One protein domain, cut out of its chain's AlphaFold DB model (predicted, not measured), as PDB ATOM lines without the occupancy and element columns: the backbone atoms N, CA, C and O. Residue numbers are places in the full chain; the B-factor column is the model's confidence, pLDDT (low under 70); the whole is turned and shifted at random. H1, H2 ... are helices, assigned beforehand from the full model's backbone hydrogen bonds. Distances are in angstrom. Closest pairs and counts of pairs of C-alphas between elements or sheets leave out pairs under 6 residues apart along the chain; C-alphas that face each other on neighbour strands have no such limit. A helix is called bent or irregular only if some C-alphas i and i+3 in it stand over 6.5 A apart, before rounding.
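Overview. This is residues 187 to 294 of the 445 residues of an uncharacterized protein of Micavibrio sp (UniProt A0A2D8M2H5). A compact helical body is built on H3, which runs through its middle, with H1 crossing it on one side and H5 crossing it on the opposite side. H2 and H4 cover one face of this row of three, H4 folding back along H3 as a hairpin. The printed part has 108 residues with five named helices, H1 to H5 in chain order, and no named strand; the class is all helix. The whole is compact, with a radius of gyration of the C-alphas of 13.3 A, and elongated, spanning 44 by 28 by 23 A.

Arrangement. H1, residues 193 to 206, touches H2, residues 212 to 228, with residues 193 to 197 alone; the closest C-alphas are those of Cys 193 and Cys 222, 5.4 A apart. These two helices run opposite ways at a steep tilt of 51 degrees. H2 has a kink of 41 degrees near residue 222 and is irregular, with C-alphas 224 and 227 8.3 A apart. H3, residues 231 to 247, is near H2, with 6 pairs of C-alphas within 10 A. H3 touches H1, closest at the C-alphas of Ser 240 and Ala 204, 5.2 A apart, at a steep tilt of 45 degrees, the same way. H4, residues 254 to 266, forms a helical hairpin with H3: they touch, closest at the C-alphas of Leu 238 and Ala 257, 5.8 A apart, and run opposite ways at a shallow tilt of 17 degrees. H2 and H4 only just touch, with 3 pairs of C-alphas within 8 A, the closest being Asp 227 and Gln 263 at 7.2 A. H5, residues 276 to 285, touches H3, closest at the C-alphas of Arg 239 and Ala 281, 4.9 A apart, at a steep tilt of 49 degrees, the same way. H4 and H5 form a second helical hairpin but only just touch, with 3 pairs of C-alphas within 8 A, closest at Lys 254 and Phe 285, 6.1 A. H1 is apart from H4 and H5, and H2 from H5. The helix packing is mostly crossed, but only just: 2 of 6 touching pairs are at a shallow tilt. Every O i to N i+4 pair is within hydrogen-bond range in H1, H3 and H5, against 11 of 13 in H2 and 8 of 9 in H4.

Along the chain. H1 begins at C-alpha 193, (-31.045, -5.679, -42.952), and is 19.9 A long from first to last C-alpha. H2 measures 24.0 A, H3 24.4 A, H4 18.6 A and H5 14.6 A. H3 begins at C-alpha 231, (-31.018, -13.742, -32.513), and H5 ends at C-alpha 285, (-21.937, -0.339, -23.347).

Size, cuts and confidence. The C-alphas of Pro 187 and Thr 294, the first and last printed, are the two farthest apart, at 46.0 A. The printed part has no cut. The links from H1 to H2 and from H2 to H3 are tight, those from H3 to H4 and from H4 to H5 short. The mean pLDDT of the printed part is 87.9, and residues 292 to 294 are under 70.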
ATOM      1  N   PRO A 187     -35.797  -3.781 -54.916       82.75
ATOM      2  CA  PRO A 187     -35.732  -4.524 -53.650       82.75
ATOM      3  C   PRO A 187     -34.994  -5.870 -53.695       82.75
ATOM      4  O   PRO A 187     -34.413  -6.270 -52.688       82.75
ATOM      5  N   ASP A 188     -34.995  -6.558 -54.841       85.06
ATOM      6  CA  ASP A 188     -34.330  -7.856 -55.011       85.06
ATOM      7  C   ASP A 188     -32.797  -7.737 -55.103       85.06
ATOM      8  O   ASP A 188     -32.072  -8.603 -54.604       85.06
ATOM      9  N   GLU A 189     -32.293  -6.647 -55.688       84.69
ATOM     10  CA  GLU A 189     -30.859  -6.342 -55.822       84.69
ATOM     11  C   GLU A 189     -30.302  -5.607 -54.600       84.69
ATOM     12  O   GLU A 189     -29.117  -5.724 -54.282       84.69
ATOM     13  N   ARG A 190     -31.174  -4.903 -53.876       86.44
ATOM     14  CA  ARG A 190     -30.850  -4.206 -52.637       86.44
ATOM     15  C   ARG A 190     -30.465  -5.180 -51.523       86.44
ATOM     16  O   ARG A 190     -31.061  -6.249 -51.365       86.44
ATOM     17  N   LEU A 191     -29.463  -4.813 -50.722       83.88
ATOM     18  CA  LEU A 191     -29.090  -5.568 -49.519       83.88
ATOM     19  C   LEU A 191     -30.128  -5.342 -48.412       83.88
ATOM     20  O   LEU A 191     -30.402  -4.199 -48.045       83.88
ATOM     21  N   ASN A 192     -30.673  -6.424 -47.855       83.81
ATOM     22  CA  ASN A 192     -31.592  -6.357 -46.717       83.81
ATOM     23  C   ASN A 192     -30.853  -6.240 -45.368       83.81
ATOM     24  O   ASN A 192     -29.665  -6.535 -45.267       83.81
ATOM     25  N   CYS A 193     -31.577  -5.869 -44.309       84.06
ATOM     26  CA  CYS A 193     -31.045  -5.679 -42.952       84.06
ATOM     27  C   CYS A 193     -30.144  -6.831 -42.439       84.06
ATOM     28  O   CYS A 193     -29.094  -6.567 -41.846       84.06
ATOM     29  N   GLY A 194     -30.494  -8.094 -42.708       85.50
ATOM     30  CA  GLY A 194     -29.693  -9.259 -42.315       85.50
ATOM     31  C   GLY A 194     -28.426  -9.434 -43.161       85.50
ATOM     32  O   GLY A 194     -27.358  -9.740 -42.629       85.50
ATOM     33  N   GLU A 195     -28.504  -9.183 -44.474       86.94
ATOM     34  CA  GLU A 195     -27.334  -9.152 -45.368       86.94
ATOM     35  C   GLU A 195     -26.346  -8.055 -44.947       86.94
ATOM     36  O   GLU A 195     -25.153  -8.322 -44.804       86.94
ATOM     37  N   LEU A 196     -26.853  -6.852 -44.654       85.88
ATOM     38  CA  LEU A 196     -26.053  -5.737 -44.153       85.88
ATOM     39  C   LEU A 196     -25.391  -6.058 -42.815       85.88
ATOM     40  O   LEU A 196     -24.180  -5.928 -42.679       85.88
ATOM     41  N   THR A 197     -26.164  -6.545 -41.843       87.81
ATOM     42  CA  THR A 197     -25.658  -6.895 -40.507       87.81
ATOM     43  C   THR A 197     -24.487  -7.882 -40.572       87.81
ATOM     44  O   THR A 197     -23.556  -7.777 -39.777       87.81
ATOM     45  N   ARG A 198     -24.479  -8.803 -41.544       88.44
ATOM     46  CA  ARG A 198     -23.362  -9.739 -41.763       88.44
ATOM     47  C   ARG A 198     -22.128  -9.045 -42.342       88.44
ATOM     48  O   ARG A 198     -21.040  -9.276 -41.832       88.44
ATOM     49  N   ILE A 199     -22.293  -8.165 -43.334       87.31
ATOM     50  CA  ILE A 199     -21.187  -7.369 -43.899       87.31
ATOM     51  C   ILE A 199     -20.540  -6.501 -42.810       87.31
ATOM     52  O   ILE A 199     -19.317  -6.499 -42.677       87.31
ATOM     53  N   PHE A 200     -21.350  -5.819 -41.997       88.38
ATOM     54  CA  PHE A 200     -20.873  -4.986 -40.890       88.38
ATOM     55  C   PHE A 200     -20.210  -5.809 -39.780       88.38
ATOM     56  O   PHE A 200     -19.199  -5.372 -39.238       88.38
ATOM     57  N   ALA A 201     -20.702  -7.018 -39.494       91.12
ATOM     58  CA  ALA A 201     -20.030  -7.941 -38.581       91.12
ATOM     59  C   ALA A 201     -18.680  -8.429 -39.124       91.12
ATOM     60  O   ALA A 201     -17.716  -8.509 -38.366       91.12
ATOM     61  N   ASP A 202     -18.575  -8.706 -40.426       90.81
ATOM     62  CA  ASP A 202     -17.297  -9.073 -41.034       90.81
ATOM     63  C   ASP A 202     -16.290  -7.908 -40.987       90.81
ATOM     64  O   ASP A 202     -15.124  -8.131 -40.663       90.81
ATOM     65  N   HIS A 203     -16.741  -6.671 -41.229       90.00
ATOM     66  CA  HIS A 203     -15.922  -5.455 -41.116       90.00
ATOM     67  C   HIS A 203     -15.446  -5.223 -39.682       90.00
ATOM     68  O   HIS A 203     -14.241  -5.112 -39.443       90.00
ATOM     69  N   ALA A 204     -16.376  -5.236 -38.724       92.56
ATOM     70  CA  ALA A 204     -16.078  -5.082 -37.309       92.56
ATOM     71  C   ALA A 204     -15.064  -6.134 -36.844       92.56
ATOM     72  O   ALA A 204     -14.005  -5.779 -36.343       92.56
ATOM     73  N   GLU A 205     -15.313  -7.428 -37.072       91.62
ATOM     74  CA  GLU A 205     -14.377  -8.484 -36.661       91.62
ATOM     75  C   GLU A 205     -12.990  -8.338 -37.308       91.62
ATOM     76  O   GLU A 205     -11.999  -8.658 -36.659       91.62
ATOM     77  N   ALA A 206     -12.892  -7.826 -38.542       87.81
ATOM     78  CA  ALA A 206     -11.617  -7.552 -39.213       87.81
ATOM     79  C   ALA A 206     -10.901  -6.275 -38.724       87.81
ATOM     80  O   ALA A 206      -9.712  -6.116 -39.006       87.81
ATOM     81  N   GLY A 207     -11.591  -5.394 -37.986       88.00
ATOM     82  CA  GLY A 207     -11.105  -4.069 -37.574       88.00
ATOM     83  C   GLY A 207     -11.273  -2.977 -38.640       88.00
ATOM     84  O   GLY A 207     -10.697  -1.903 -38.510       88.00
ATOM     85  N   ILE A 208     -12.035  -3.249 -39.703       86.69
ATOM     86  CA  ILE A 208     -12.222  -2.358 -40.852       86.69
ATOM     87  C   ILE A 208     -13.365  -1.391 -40.546       86.69
ATOM     88  O   ILE A 208     -14.511  -1.817 -40.412       86.69
ATOM     89  N   VAL A 209     -13.081  -0.092 -40.475       85.44
ATOM     90  CA  VAL A 209     -14.112   0.945 -40.304       85.44
ATOM     91  C   VAL A 209     -14.769   1.244 -41.661       85.44
ATOM     92  O   VAL A 209     -14.052   1.607 -42.594       85.44
ATOM     93  N   PRO A 210     -16.100   1.097 -41.813       82.31
ATOM     94  CA  PRO A 210     -16.798   1.486 -43.037       82.31
ATOM     95  C   PRO A 210     -16.865   3.015 -43.182       82.31
ATOM     96  O   PRO A 210     -16.832   3.741 -42.188       82.31
ATOM     97  N   ASP A 211     -17.020   3.498 -44.418       83.75
ATOM     98  CA  ASP A 211     -17.299   4.913 -44.683       83.75
ATOM     99  C   ASP A 211     -18.586   5.384 -43.979       83.75
ATOM    100  O   ASP A 211     -19.520   4.607 -43.747       83.75
ATOM    101  N   GLU A 212     -18.668   6.679 -43.678       84.56
ATOM    102  CA  GLU A 212     -19.824   7.266 -43.004       84.56
ATOM    103  C   GLU A 212     -21.110   7.107 -43.833       84.56
ATOM    104  O   GLU A 212     -22.153   6.768 -43.271       84.56
ATOM    105  N   ARG A 213     -21.054   7.243 -45.170       86.06
ATOM    106  CA  ARG A 213     -22.229   7.051 -46.047       86.06
ATOM    107  C   ARG A 213     -22.792   5.634 -45.912       86.06
ATOM    108  O   ARG A 213     -24.000   5.452 -45.746       86.06
ATOM    109  N   LEU A 214     -21.897   4.645 -45.932       83.00
ATOM    110  CA  LEU A 214     -22.200   3.224 -45.770       83.00
ATOM    111  C   LEU A 214     -22.792   2.940 -44.379       83.00
ATOM    112  O   LEU A 214     -23.848   2.308 -44.272       83.00
ATOM    113  N   PHE A 215     -22.160   3.449 -43.319       86.62
ATOM    114  CA  PHE A 215     -22.643   3.309 -41.943       86.62
ATOM    115  C   PHE A 215     -24.041   3.920 -41.742       86.62
ATOM    116  O   PHE A 215     -24.915   3.265 -41.167       86.62
ATOM    117  N   LEU A 216     -24.289   5.135 -42.242       85.44
ATOM    118  CA  LEU A 216     -25.586   5.808 -42.124       85.44
ATOM    119  C   LEU A 216     -26.693   5.036 -42.858       85.44
ATOM    120  O   LEU A 216     -27.743   4.767 -42.271       85.44
ATOM    121  N   ALA A 217     -26.443   4.602 -44.100       82.06
ATOM    122  CA  ALA A 217     -27.398   3.810 -44.878       82.06
ATOM    123  C   ALA A 217     -27.788   2.502 -44.164       82.06
ATOM    124  O   ALA A 217     -28.965   2.127 -44.127       82.06
ATOM    125  N   TRP A 218     -26.814   1.829 -43.544       87.31
ATOM    126  CA  TRP A 218     -27.042   0.632 -42.735       87.31
ATOM    127  C   TRP A 218     -27.821   0.907 -41.453       87.31
ATOM    128  O   TRP A 218     -28.818   0.233 -41.194       87.31
ATOM    129  N   ARG A 219     -27.403   1.905 -40.668       86.12
ATOM    130  CA  ARG A 219     -28.068   2.305 -39.421       86.12
ATOM    131  C   ARG A 219     -29.549   2.595 -39.663       86.12
ATOM    132  O   ARG A 219     -30.394   2.180 -38.866       86.12
ATOM    133  N   ASP A 220     -29.867   3.258 -40.768       85.19
ATOM    134  CA  ASP A 220     -31.232   3.630 -41.131       85.19
ATOM    135  C   ASP A 220     -32.045   2.424 -41.646       85.19
ATOM    136  O   ASP A 220     -33.239   2.318 -41.356       85.19
ATOM    137  N   GLU A 221     -31.425   1.469 -42.354       85.31
ATOM    138  CA  GLU A 221     -32.069   0.203 -42.742       85.31
ATOM    139  C   GLU A 221     -32.336  -0.706 -41.536       85.31
ATOM    140  O   GLU A 221     -33.446  -1.226 -41.394       85.31
ATOM    141  N   CYS A 222     -31.367  -0.847 -40.629       85.19
ATOM    142  CA  CYS A 222     -31.536  -1.593 -39.387       85.19
ATOM    143  C   CYS A 222     -32.573  -0.946 -38.471       85.19
ATOM    144  O   CYS A 222     -33.416  -1.654 -37.933       85.19
ATOM    145  N   SER A 223     -32.589   0.383 -38.341       84.50
ATOM    146  CA  SER A 223     -33.595   1.080 -37.525       84.50
ATOM    147  C   SER A 223     -35.026   0.882 -38.053       84.50
ATOM    148  O   SER A 223     -35.964   0.850 -37.261       84.50
ATOM    149  N   ARG A 224     -35.205   0.696 -39.371       85.75
ATOM    150  CA  ARG A 224     -36.511   0.418 -40.004       85.75
ATOM    151  C   ARG A 224     -36.951  -1.052 -39.974       85.75
ATOM    152  O   ARG A 224     -38.108  -1.323 -40.279       85.75
ATOM    153  N   ASN A 225     -36.058  -1.991 -39.657       84.06
ATOM    154  CA  ASN A 225     -36.319  -3.438 -39.732       84.06
ATOM    155  C   ASN A 225     -35.810  -4.208 -38.501       84.06
ATOM    156  O   ASN A 225     -35.605  -5.419 -38.567       84.06
ATOM    157  N   GLN A 226     -35.552  -3.514 -37.391       79.44
ATOM    158  CA  GLN A 226     -34.879  -4.076 -36.219       79.44
ATOM    159  C   GLN A 226     -35.654  -5.249 -35.592       79.44
ATOM    160  O   GLN A 226     -35.060  -6.153 -35.014       79.44
ATOM    161  N   ASP A 227     -36.978  -5.223 -35.731       82.12
ATOM    162  CA  ASP A 227     -37.944  -6.239 -35.311       82.12
ATOM    163  C   ASP A 227     -37.885  -7.538 -36.136       82.12
ATOM    164  O   ASP A 227     -38.421  -8.558 -35.706       82.12
ATOM    165  N   LYS A 228     -37.234  -7.514 -37.306       84.56
ATOM    166  CA  LYS A 228     -37.118  -8.656 -38.229       84.56
ATOM    167  C   LYS A 228     -35.816  -9.442 -38.075       84.56
ATOM    168  O   LYS A 228     -35.721 -10.535 -38.628       84.56
ATOM    169  N   ASN A 229     -34.822  -8.896 -37.371       85.00
ATOM    170  CA  ASN A 229     -33.546  -9.574 -37.153       85.00
ATOM    171  C   ASN A 229     -33.731 -10.804 -36.262       85.00
ATOM    172  O   ASN A 229     -34.379 -10.733 -35.214       85.00
ATOM    173  N   ASP A 230     -33.087 -11.914 -36.621       90.00
ATOM    174  CA  ASP A 230     -33.029 -13.066 -35.725       90.00
ATOM    175  C   ASP A 230     -32.054 -12.835 -34.544       90.00
ATOM    176  O   ASP A 230     -31.418 -11.781 -34.401       90.00
ATOM    177  N   TYR A 231     -31.935 -13.827 -33.653       90.44
ATOM    178  CA  TYR A 231     -31.018 -13.742 -32.513       90.44
ATOM    179  C   TYR A 231     -29.547 -13.636 -32.950       90.44
ATOM    180  O   TYR A 231     -28.791 -12.892 -32.336       90.44
ATOM    181  N   GLN A 232     -29.121 -14.364 -33.988       90.25
ATOM    182  CA  GLN A 232     -27.732 -14.363 -34.462       90.25
ATOM    183  C   GLN A 232     -27.372 -13.035 -35.131       90.25
ATOM    184  O   GLN A 232     -26.262 -12.532 -34.938       90.25
ATOM    185  N   GLU A 233     -28.308 -12.451 -35.873       90.38
ATOM    186  CA  GLU A 233     -28.174 -11.136 -36.493       90.38
ATOM    187  C   GLU A 233     -28.126 -10.047 -35.422       90.38
ATOM    188  O   GLU A 233     -27.145  -9.310 -35.361       90.38
ATOM    189  N   SER A 234     -29.081 -10.021 -34.487       91.19
ATOM    190  CA  SER A 234     -29.098  -9.057 -33.369       91.19
ATOM    191  C   SER A 234     -27.850  -9.154 -32.479       91.19
ATOM    192  O   SER A 234     -27.288  -8.142 -32.062       91.19
ATOM    193  N   ARG A 235     -27.371 -10.376 -32.219       92.62
ATOM    194  CA  ARG A 235     -26.143 -10.659 -31.458       92.62
ATOM    195  C   ARG A 235     -24.903 -10.132 -32.176       92.62
ATOM    196  O   ARG A 235     -24.040  -9.518 -31.549       92.62
ATOM    197  N   SER A 236     -24.800 -10.392 -33.478       92.56
ATOM    198  CA  SER A 236     -23.666  -9.935 -34.289       92.56
ATOM    199  C   SER A 236     -23.690  -8.413 -34.444       92.56
ATOM    200  O   SER A 236     -22.648  -7.777 -34.302       92.56
ATOM    201  N   LEU A 237     -24.875  -7.821 -34.622       93.12
ATOM    202  CA  LEU A 237     -25.107  -6.377 -34.635       93.12
ATOM    203  C   LEU A 237     -24.600  -5.714 -33.348       93.12
ATOM    204  O   LEU A 237     -23.761  -4.822 -33.434       93.12
ATOM    205  N   LEU A 238     -25.033  -6.171 -32.164       95.00
ATOM    206  CA  LEU A 238     -24.623  -5.551 -30.894       95.00
ATOM    207  C   LEU A 238     -23.101  -5.587 -30.690       95.00
ATOM    208  O   LEU A 238     -22.505  -4.613 -30.237       95.00
ATOM    209  N   ARG A 239     -22.460  -6.694 -31.079       95.31
ATOM    210  CA  ARG A 239     -21.001  -6.823 -31.040       95.31
ATOM    211  C   ARG A 239     -20.288  -5.931 -32.054       95.31
ATOM    212  O   ARG A 239     -19.263  -5.350 -31.714       95.31
ATOM    213  N   SER A 240     -20.838  -5.794 -33.258       94.88
ATOM    214  CA  SER A 240     -20.301  -4.888 -34.279       94.88
ATOM    215  C   SER A 240     -20.356  -3.442 -33.801       94.88
ATOM    216  O   SER A 240     -19.372  -2.727 -33.924       94.88
ATOM    217  N   LEU A 241     -21.473  -3.040 -33.180       95.25
ATOM    218  CA  LEU A 241     -21.614  -1.719 -32.571       95.25
ATOM    219  C   LEU A 241     -20.553  -1.487 -31.488       95.25
ATOM    220  O   LEU A 241     -19.938  -0.435 -31.499       95.25
ATOM    221  N   ALA A 242     -20.276  -2.455 -30.607       96.56
ATOM    222  CA  ALA A 242     -19.252  -2.279 -29.567       96.56
ATOM    223  C   ALA A 242     -17.838  -2.094 -30.147       96.56
ATOM    224  O   ALA A 242     -17.068  -1.284 -29.648       96.56
ATOM    225  N   ILE A 243     -17.503  -2.809 -31.225       95.81
ATOM    226  CA  ILE A 243     -16.223  -2.632 -31.926       95.81
ATOM    227  C   ILE A 243     -16.166  -1.261 -32.619       95.81
ATOM    228  O   ILE A 243     -15.167  -0.556 -32.502       95.81
ATOM    229  N   PHE A 244     -17.226  -0.866 -33.330       94.25
ATOM    230  CA  PHE A 244     -17.258   0.419 -34.027       94.25
ATOM    231  C   PHE A 244     -17.307   1.620 -33.082       94.25
ATOM    232  O   PHE A 244     -16.767   2.654 -33.436       94.25
ATOM    233  N   ASP A 245     -17.877   1.493 -31.886       94.75
ATOM    234  CA  ASP A 245     -17.902   2.561 -30.878       94.75
ATOM    235  C   ASP A 245     -16.495   2.838 -30.316       94.75
ATOM    236  O   ASP A 245     -16.179   3.976 -29.999       94.75
ATOM    237  N   ILE A 246     -15.610   1.831 -30.289       94.25
ATOM    238  CA  ILE A 246     -14.182   2.008 -29.962       94.25
ATOM    239  C   ILE A 246     -13.409   2.620 -31.139       94.25
ATOM    240  O   ILE A 246     -12.549   3.475 -30.952       94.25
ATOM    241  N   LEU A 247     -13.685   2.172 -32.369       90.88
ATOM    242  CA  LEU A 247     -12.975   2.649 -33.564       90.88
ATOM    243  C   LEU A 247     -13.459   4.031 -34.050       90.88
ATOM    244  O   LEU A 247     -12.739   4.706 -34.787       90.88
ATOM    245  N   ARG A 248     -14.683   4.426 -33.679       91.44
ATOM    246  CA  ARG A 248     -15.397   5.666 -34.032       91.44
ATOM    247  C   ARG A 248     -16.310   6.114 -32.871       91.44
ATOM    248  O   ARG A 248     -17.538   6.078 -33.003       91.44
ATOM    249  N   PRO A 249     -15.741   6.561 -31.734       90.44
ATOM    250  CA  PRO A 249     -16.523   7.035 -30.585       90.44
ATOM    251  C   PRO A 249     -17.391   8.261 -30.916       90.44
ATOM    252  O   PRO A 249     -18.412   8.508 -30.273       90.44
ATOM    253  N   ASP A 250     -17.043   9.001 -31.973       91.12
ATOM    254  CA  ASP A 250     -17.817  10.123 -32.504       91.12
ATOM    255  C   ASP A 250     -19.189   9.723 -33.083       91.12
ATOM    256  O   ASP A 250     -20.077  10.571 -33.187       91.12
ATOM    257  N   TRP A 251     -19.413   8.443 -33.408       91.31
ATOM    258  CA  TRP A 251     -20.705   7.955 -33.909       91.31
ATOM    259  C   TRP A 251     -21.783   7.789 -32.825       91.31
ATOM    260  O   TRP A 251     -22.964   7.662 -33.166       91.31
ATOM    261  N   GLY A 252     -21.416   7.790 -31.536       91.06
ATOM    262  CA  GLY A 252     -22.361   7.758 -30.411       91.06
ATOM    263  C   GLY A 252     -23.292   6.537 -30.406       91.06
ATOM    264  O   GLY A 252     -24.516   6.679 -30.314       91.06
ATOM    265  N   LEU A 253     -22.743   5.321 -30.523       93.12
ATOM    266  CA  LEU A 253     -23.535   4.124 -30.833       93.12
ATOM    267  C   LEU A 253     -24.349   3.584 -29.651       93.12
ATOM    268  O   LEU A 253     -25.290   2.814 -29.868       93.12
ATOM    269  N   LYS A 254     -24.047   4.006 -28.415       94.81
ATOM    270  CA  LYS A 254     -24.673   3.499 -27.181       94.81
ATOM    271  C   LYS A 254     -26.204   3.451 -27.230       94.81
ATOM    272  O   LYS A 254     -26.787   2.397 -26.992       94.81
ATOM    273  N   ALA A 255     -26.865   4.541 -27.621       94.25
ATOM    274  CA  ALA A 255     -28.330   4.591 -27.673       94.25
ATOM    275  C   ALA A 255     -28.936   3.640 -28.729       94.25
ATOM    276  O   ALA A 255     -30.104   3.258 -28.633       94.25
ATOM    277  N   PHE A 256     -28.174   3.258 -29.761       93.62
ATOM    278  CA  PHE A 256     -28.583   2.231 -30.722       93.62
ATOM    279  C   PHE A 256     -28.330   0.825 -30.162       93.62
ATOM    280  O   PHE A 256     -29.222  -0.020 -30.226       93.62
ATOM    281  N   ALA A 257     -27.174   0.602 -29.533       95.25
ATOM    282  CA  ALA A 257     -26.838  -0.643 -28.848       95.25
ATOM    283  C   ALA A 257     -27.865  -1.022 -27.760       95.25
ATOM    284  O   ALA A 257     -28.303  -2.170 -27.706       95.25
ATOM    285  N   GLU A 258     -28.332  -0.051 -26.969       95.56
ATOM    286  CA  GLU A 258     -29.410  -0.217 -25.980       95.56
ATOM    287  C   GLU A 258     -30.700  -0.773 -26.608       95.56
ATOM    288  O   GLU A 258     -31.274  -1.740 -26.101       95.56
ATOM    289  N   ARG A 259     -31.129  -0.227 -27.758       92.75
ATOM    290  CA  ARG A 259     -32.306  -0.732 -28.489       92.75
ATOM    291  C   ARG A 259     -32.079  -2.138 -29.034       92.75
ATOM    292  O   ARG A 259     -33.015  -2.937 -29.046       92.75
ATOM    293  N   VAL A 260     -30.878  -2.441 -29.530       92.94
ATOM    294  CA  VAL A 260     -30.538  -3.771 -30.067       92.94
ATOM    295  C   VAL A 260     -30.564  -4.823 -28.961       92.94
ATOM    296  O   VAL A 260     -31.170  -5.878 -29.148       92.94
ATOM    297  N   ASP A 261     -29.996  -4.524 -27.793       94.00
ATOM    298  CA  ASP A 261     -30.064  -5.408 -26.629       94.00
ATOM    299  C   ASP A 261     -31.499  -5.612 -26.118       94.00
ATOM    300  O   ASP A 261     -31.873  -6.736 -25.779       94.00
ATOM    301  N   GLU A 262     -32.336  -4.569 -26.103       92.06
ATOM    302  CA  GLU A 262     -33.739  -4.701 -25.699       92.06
ATOM    303  C   GLU A 262     -34.503  -5.694 -26.596       92.06
ATOM    304  O   GLU A 262     -35.257  -6.529 -26.091       92.06
ATOM    305  N   GLN A 263     -34.285  -5.654 -27.917       89.50
ATOM    306  CA  GLN A 263     -34.870  -6.638 -28.837       89.50
ATOM    307  C   GLN A 263     -34.258  -8.029 -28.647       89.50
ATOM    308  O   GLN A 263     -34.988  -9.018 -28.581       89.50
ATOM    309  N   LEU A 264     -32.939  -8.124 -28.470       90.56
ATOM    310  CA  LEU A 264     -32.262  -9.399 -28.244       90.56
ATOM    311  C   LEU A 264     -32.767 -10.099 -26.968       90.56
ATOM    312  O   LEU A 264     -33.011 -11.307 -26.992       90.56
ATOM    313  N   ARG A 265     -33.027  -9.350 -25.888       89.25
ATOM    314  CA  ARG A 265     -33.654  -9.879 -24.666       89.25
ATOM    315  C   ARG A 265     -35.087 -10.372 -24.897       89.25
ATOM    316  O   ARG A 265     -35.456 -11.398 -24.331       89.25
ATOM    317  N   LYS A 266     -35.880  -9.721 -25.761       89.88
ATOM    318  CA  LYS A 266     -37.235 -10.193 -26.132       89.88
ATOM    319  C   LYS A 266     -37.217 -11.531 -26.879       89.88
ATOM    320  O   LYS A 266     -38.167 -12.297 -26.748       89.88
ATOM    321  N   LEU A 267     -36.137 -11.848 -27.600       88.25
ATOM    322  CA  LEU A 267     -35.960 -13.146 -28.267       88.25
ATOM    323  C   LEU A 267     -35.695 -14.310 -27.287       88.25
ATOM    324  O   LEU A 267     -35.801 -15.466 -27.693       88.25
ATOM    325  N   ASN A 268     -35.363 -14.023 -26.018       84.62
ATOM    326  CA  ASN A 268     -35.246 -14.983 -24.907       84.62
ATOM    327  C   ASN A 268     -34.485 -16.285 -25.259       84.62
ATOM    328  O   ASN A 268     -34.926 -17.406 -24.989       84.62
ATOM    329  N   HIS A 269     -33.343 -16.147 -25.933       87.56
ATOM    330  CA  HIS A 269     -32.609 -17.287 -26.472       87.56
ATOM    331  C   HIS A 269     -31.780 -17.995 -25.387       87.56
ATOM    332  O   HIS A 269     -30.925 -17.394 -24.741       87.56
ATOM    333  N   ALA A 270     -31.949 -19.314 -25.255       84.31
ATOM    334  CA  ALA A 270     -31.386 -20.127 -24.166       84.31
ATOM    335  C   ALA A 270     -29.845 -20.114 -24.011       84.31
ATOM    336  O   ALA A 270     -29.336 -20.625 -23.015       84.31
ATOM    337  N   LYS A 271     -29.093 -19.575 -24.981       80.75
ATOM    338  CA  LYS A 271     -27.621 -19.446 -24.911       80.75
ATOM    339  C   LYS A 271     -27.118 -18.028 -24.651       80.75
ATOM    340  O   LYS A 271     -25.907 -17.857 -24.590       80.75
ATOM    341  N   ASP A 272     -28.005 -17.044 -24.505       81.81
ATOM    342  CA  ASP A 272     -27.650 -15.631 -24.313       81.81
ATOM    343  C   ASP A 272     -26.598 -15.461 -23.191       81.81
ATOM    344  O   ASP A 272     -25.484 -15.003 -23.446       81.81
ATOM    345  N   GLY A 273     -26.877 -15.969 -21.983       76.75
ATOM    346  CA  GLY A 273     -25.957 -15.889 -20.837       76.75
ATOM    347  C   GLY A 273     -24.644 -16.689 -20.956       76.75
ATOM    348  O   GLY A 273     -23.800 -16.613 -20.066       76.75
ATOM    349  N   GLN A 274     -24.459 -17.464 -22.031       79.94
ATOM    350  CA  GLN A 274     -23.245 -18.243 -22.320       79.94
ATOM    351  C   GLN A 274     -22.435 -17.657 -23.490       79.94
ATOM    352  O   GLN A 274     -21.392 -18.198 -23.862       79.94
ATOM    353  N   ASP A 275     -22.914 -16.579 -24.112       86.31
ATOM    354  CA  ASP A 275     -22.347 -16.039 -25.340       86.31
ATOM    355  C   ASP A 275     -21.284 -14.974 -25.036       86.31
ATOM    356  O   ASP A 275     -21.569 -13.783 -24.926       86.31
ATOM    357  N   HIS A 276     -20.026 -15.410 -24.904       85.25
ATOM    358  CA  HIS A 276     -18.886 -14.541 -24.573       85.25
ATOM    359  C   HIS A 276     -18.795 -13.289 -25.462       85.25
ATOM    360  O   HIS A 276     -18.458 -12.203 -24.995       85.25
ATOM    361  N   ALA A 277     -19.124 -13.421 -26.748       86.62
ATOM    362  CA  ALA A 277     -19.010 -12.326 -27.702       86.62
ATOM    363  C   ALA A 277     -20.079 -11.238 -27.470       86.62
ATOM    364  O   ALA A 277     -19.812 -10.057 -27.689       86.62
ATOM    365  N   LEU A 278     -21.265 -11.649 -27.004       90.81
ATOM    366  CA  LEU A 278     -22.376 -10.784 -26.603       90.81
ATOM    367  C   LEU A 278     -22.131 -10.158 -25.222       90.81
ATOM    368  O   LEU A 278     -22.387  -8.973 -25.026       90.81
ATOM    369  N   MET A 279     -21.589 -10.940 -24.283       91.00
ATOM    370  CA  MET A 279     -21.162 -10.476 -22.961       91.00
ATOM    371  C   MET A 279     -20.160  -9.317 -23.077       91.00
ATOM    372  O   MET A 279     -20.387  -8.273 -22.475       91.00
ATOM    373  N   GLN A 280     -19.116  -9.458 -23.904       92.38
ATOM    374  CA  GLN A 280     -18.145  -8.387 -24.172       92.38
ATOM    375  C   GLN A 280     -18.810  -7.106 -24.708       92.38
ATOM    376  O   GLN A 280     -18.497  -6.011 -24.253       92.38
ATOM    377  N   ALA A 281     -19.758  -7.234 -25.640       95.19
ATOM    378  CA  ALA A 281     -20.462  -6.085 -26.210       95.19
ATOM    379  C   ALA A 281     -21.331  -5.353 -25.171       95.19
ATOM    380  O   ALA A 281     -21.363  -4.125 -25.124       95.19
ATOM    381  N   ARG A 282     -22.002  -6.103 -24.289       95.00
ATOM    382  CA  ARG A 282     -22.772  -5.529 -23.178       95.00
ATOM    383  C   ARG A 282     -21.885  -4.874 -22.124       95.00
ATOM    384  O   ARG A 282     -22.218  -3.790 -21.661       95.00
ATOM    385  N   MET A 283     -20.752  -5.491 -21.788       94.44
ATOM    386  CA  MET A 283     -19.737  -4.910 -20.901       94.44
ATOM    387  C   MET A 283     -19.198  -3.578 -21.441       94.44
ATOM    388  O   MET A 283     -19.006  -2.638 -20.669       94.44
ATOM    389  N   TRP A 284     -19.007  -3.464 -22.760       95.94
ATOM    390  CA  TRP A 284     -18.573  -2.215 -23.389       95.94
ATOM    391  C   TRP A 284     -19.589  -1.084 -23.187       95.94
ATOM    392  O   TRP A 284     -19.229  -0.009 -22.717       95.94
ATOM    393  N   PHE A 285     -20.873  -1.348 -23.438       96.50
ATOM    394  CA  PHE A 285     -21.937  -0.339 -23.347       96.50
ATOM    395  C   PHE A 285     -22.575  -0.161 -21.951       96.50
ATOM    396  O   PHE A 285     -23.472   0.671 -21.804       96.50
ATOM    397  N   ASP A 286     -22.132  -0.908 -20.932       95.19
ATOM    398  CA  ASP A 286     -22.740  -0.981 -19.585       95.19
ATOM    399  C   ASP A 286     -24.192  -1.497 -19.586       95.19
ATOM    400  O   ASP A 286     -25.053  -1.038 -18.832       95.19
ATOM    401  N   LEU A 287     -24.475  -2.466 -20.460       94.75
ATOM    402  CA  LEU A 287     -25.796  -3.074 -20.625       94.75
ATOM    403  C   LEU A 287     -26.014  -4.256 -19.659       94.75
ATOM    404  O   LEU A 287     -25.050  -4.933 -19.286       94.75
ATOM    405  N   PRO A 288     -27.271  -4.574 -19.285       90.38
ATOM    406  CA  PRO A 288     -27.574  -5.650 -18.344       90.38
ATOM    407  C   PRO A 288     -27.039  -7.021 -18.783       90.38
ATOM    408  O   PRO A 288     -27.382  -7.528 -19.851       90.38
ATOM    409  N   LEU A 289     -26.238  -7.659 -17.929       84.75
ATOM    410  CA  LEU A 289     -25.731  -9.016 -18.144       84.75
ATOM    411  C   LEU A 289     -26.693 -10.054 -17.553       84.75
ATOM    412  O   LEU A 289     -27.003 -10.011 -16.365       84.75
ATOM    413  N   ASN A 290     -27.114 -11.032 -18.362       74.56
ATOM    414  CA  ASN A 290     -27.958 -12.142 -17.896       74.56
ATOM    415  C   ASN A 290     -27.195 -13.132 -16.995       74.56
ATOM    416  O   ASN A 290     -27.772 -13.719 -16.082       74.56
ATOM    417  N   SER A 291     -25.895 -13.308 -17.239       70.00
ATOM    418  CA  SER A 291     -24.955 -14.012 -16.361       70.00
ATOM    419  C   SER A 291     -23.516 -13.710 -16.775       70.00
ATOM    420  O   SER A 291     -23.236 -13.578 -17.965       70.00
ATOM    421  N   ILE A 292     -22.598 -13.663 -15.809       65.81
ATOM    422  CA  ILE A 292     -21.155 -13.749 -16.071       65.81
ATOM    423  C   ILE A 292     -20.773 -15.234 -15.969       65.81
ATOM    424  O   ILE A 292     -21.091 -15.856 -14.950       65.81
ATOM    425  N   PRO A 293     -20.127 -15.841 -16.984       64.56
ATOM    426  CA  PRO A 293     -19.617 -17.204 -16.883       64.56
ATOM    427  C   PRO A 293     -18.661 -17.339 -15.692       64.56
ATOM    428  O   PRO A 293     -17.616 -16.697 -15.646       64.56
ATOM    429  N   THR A 294     -19.002 -18.195 -14.728       57.00
ATOM    430  CA  THR A 294     -18.244 -18.361 -13.469       57.00
ATOM    431  C   THR A 294     -16.877 -19.021 -13.647       57.00
ATOM    432  O   THR A 294     -16.095 -19.082 -12.703       57.00
TER     433      THR A 294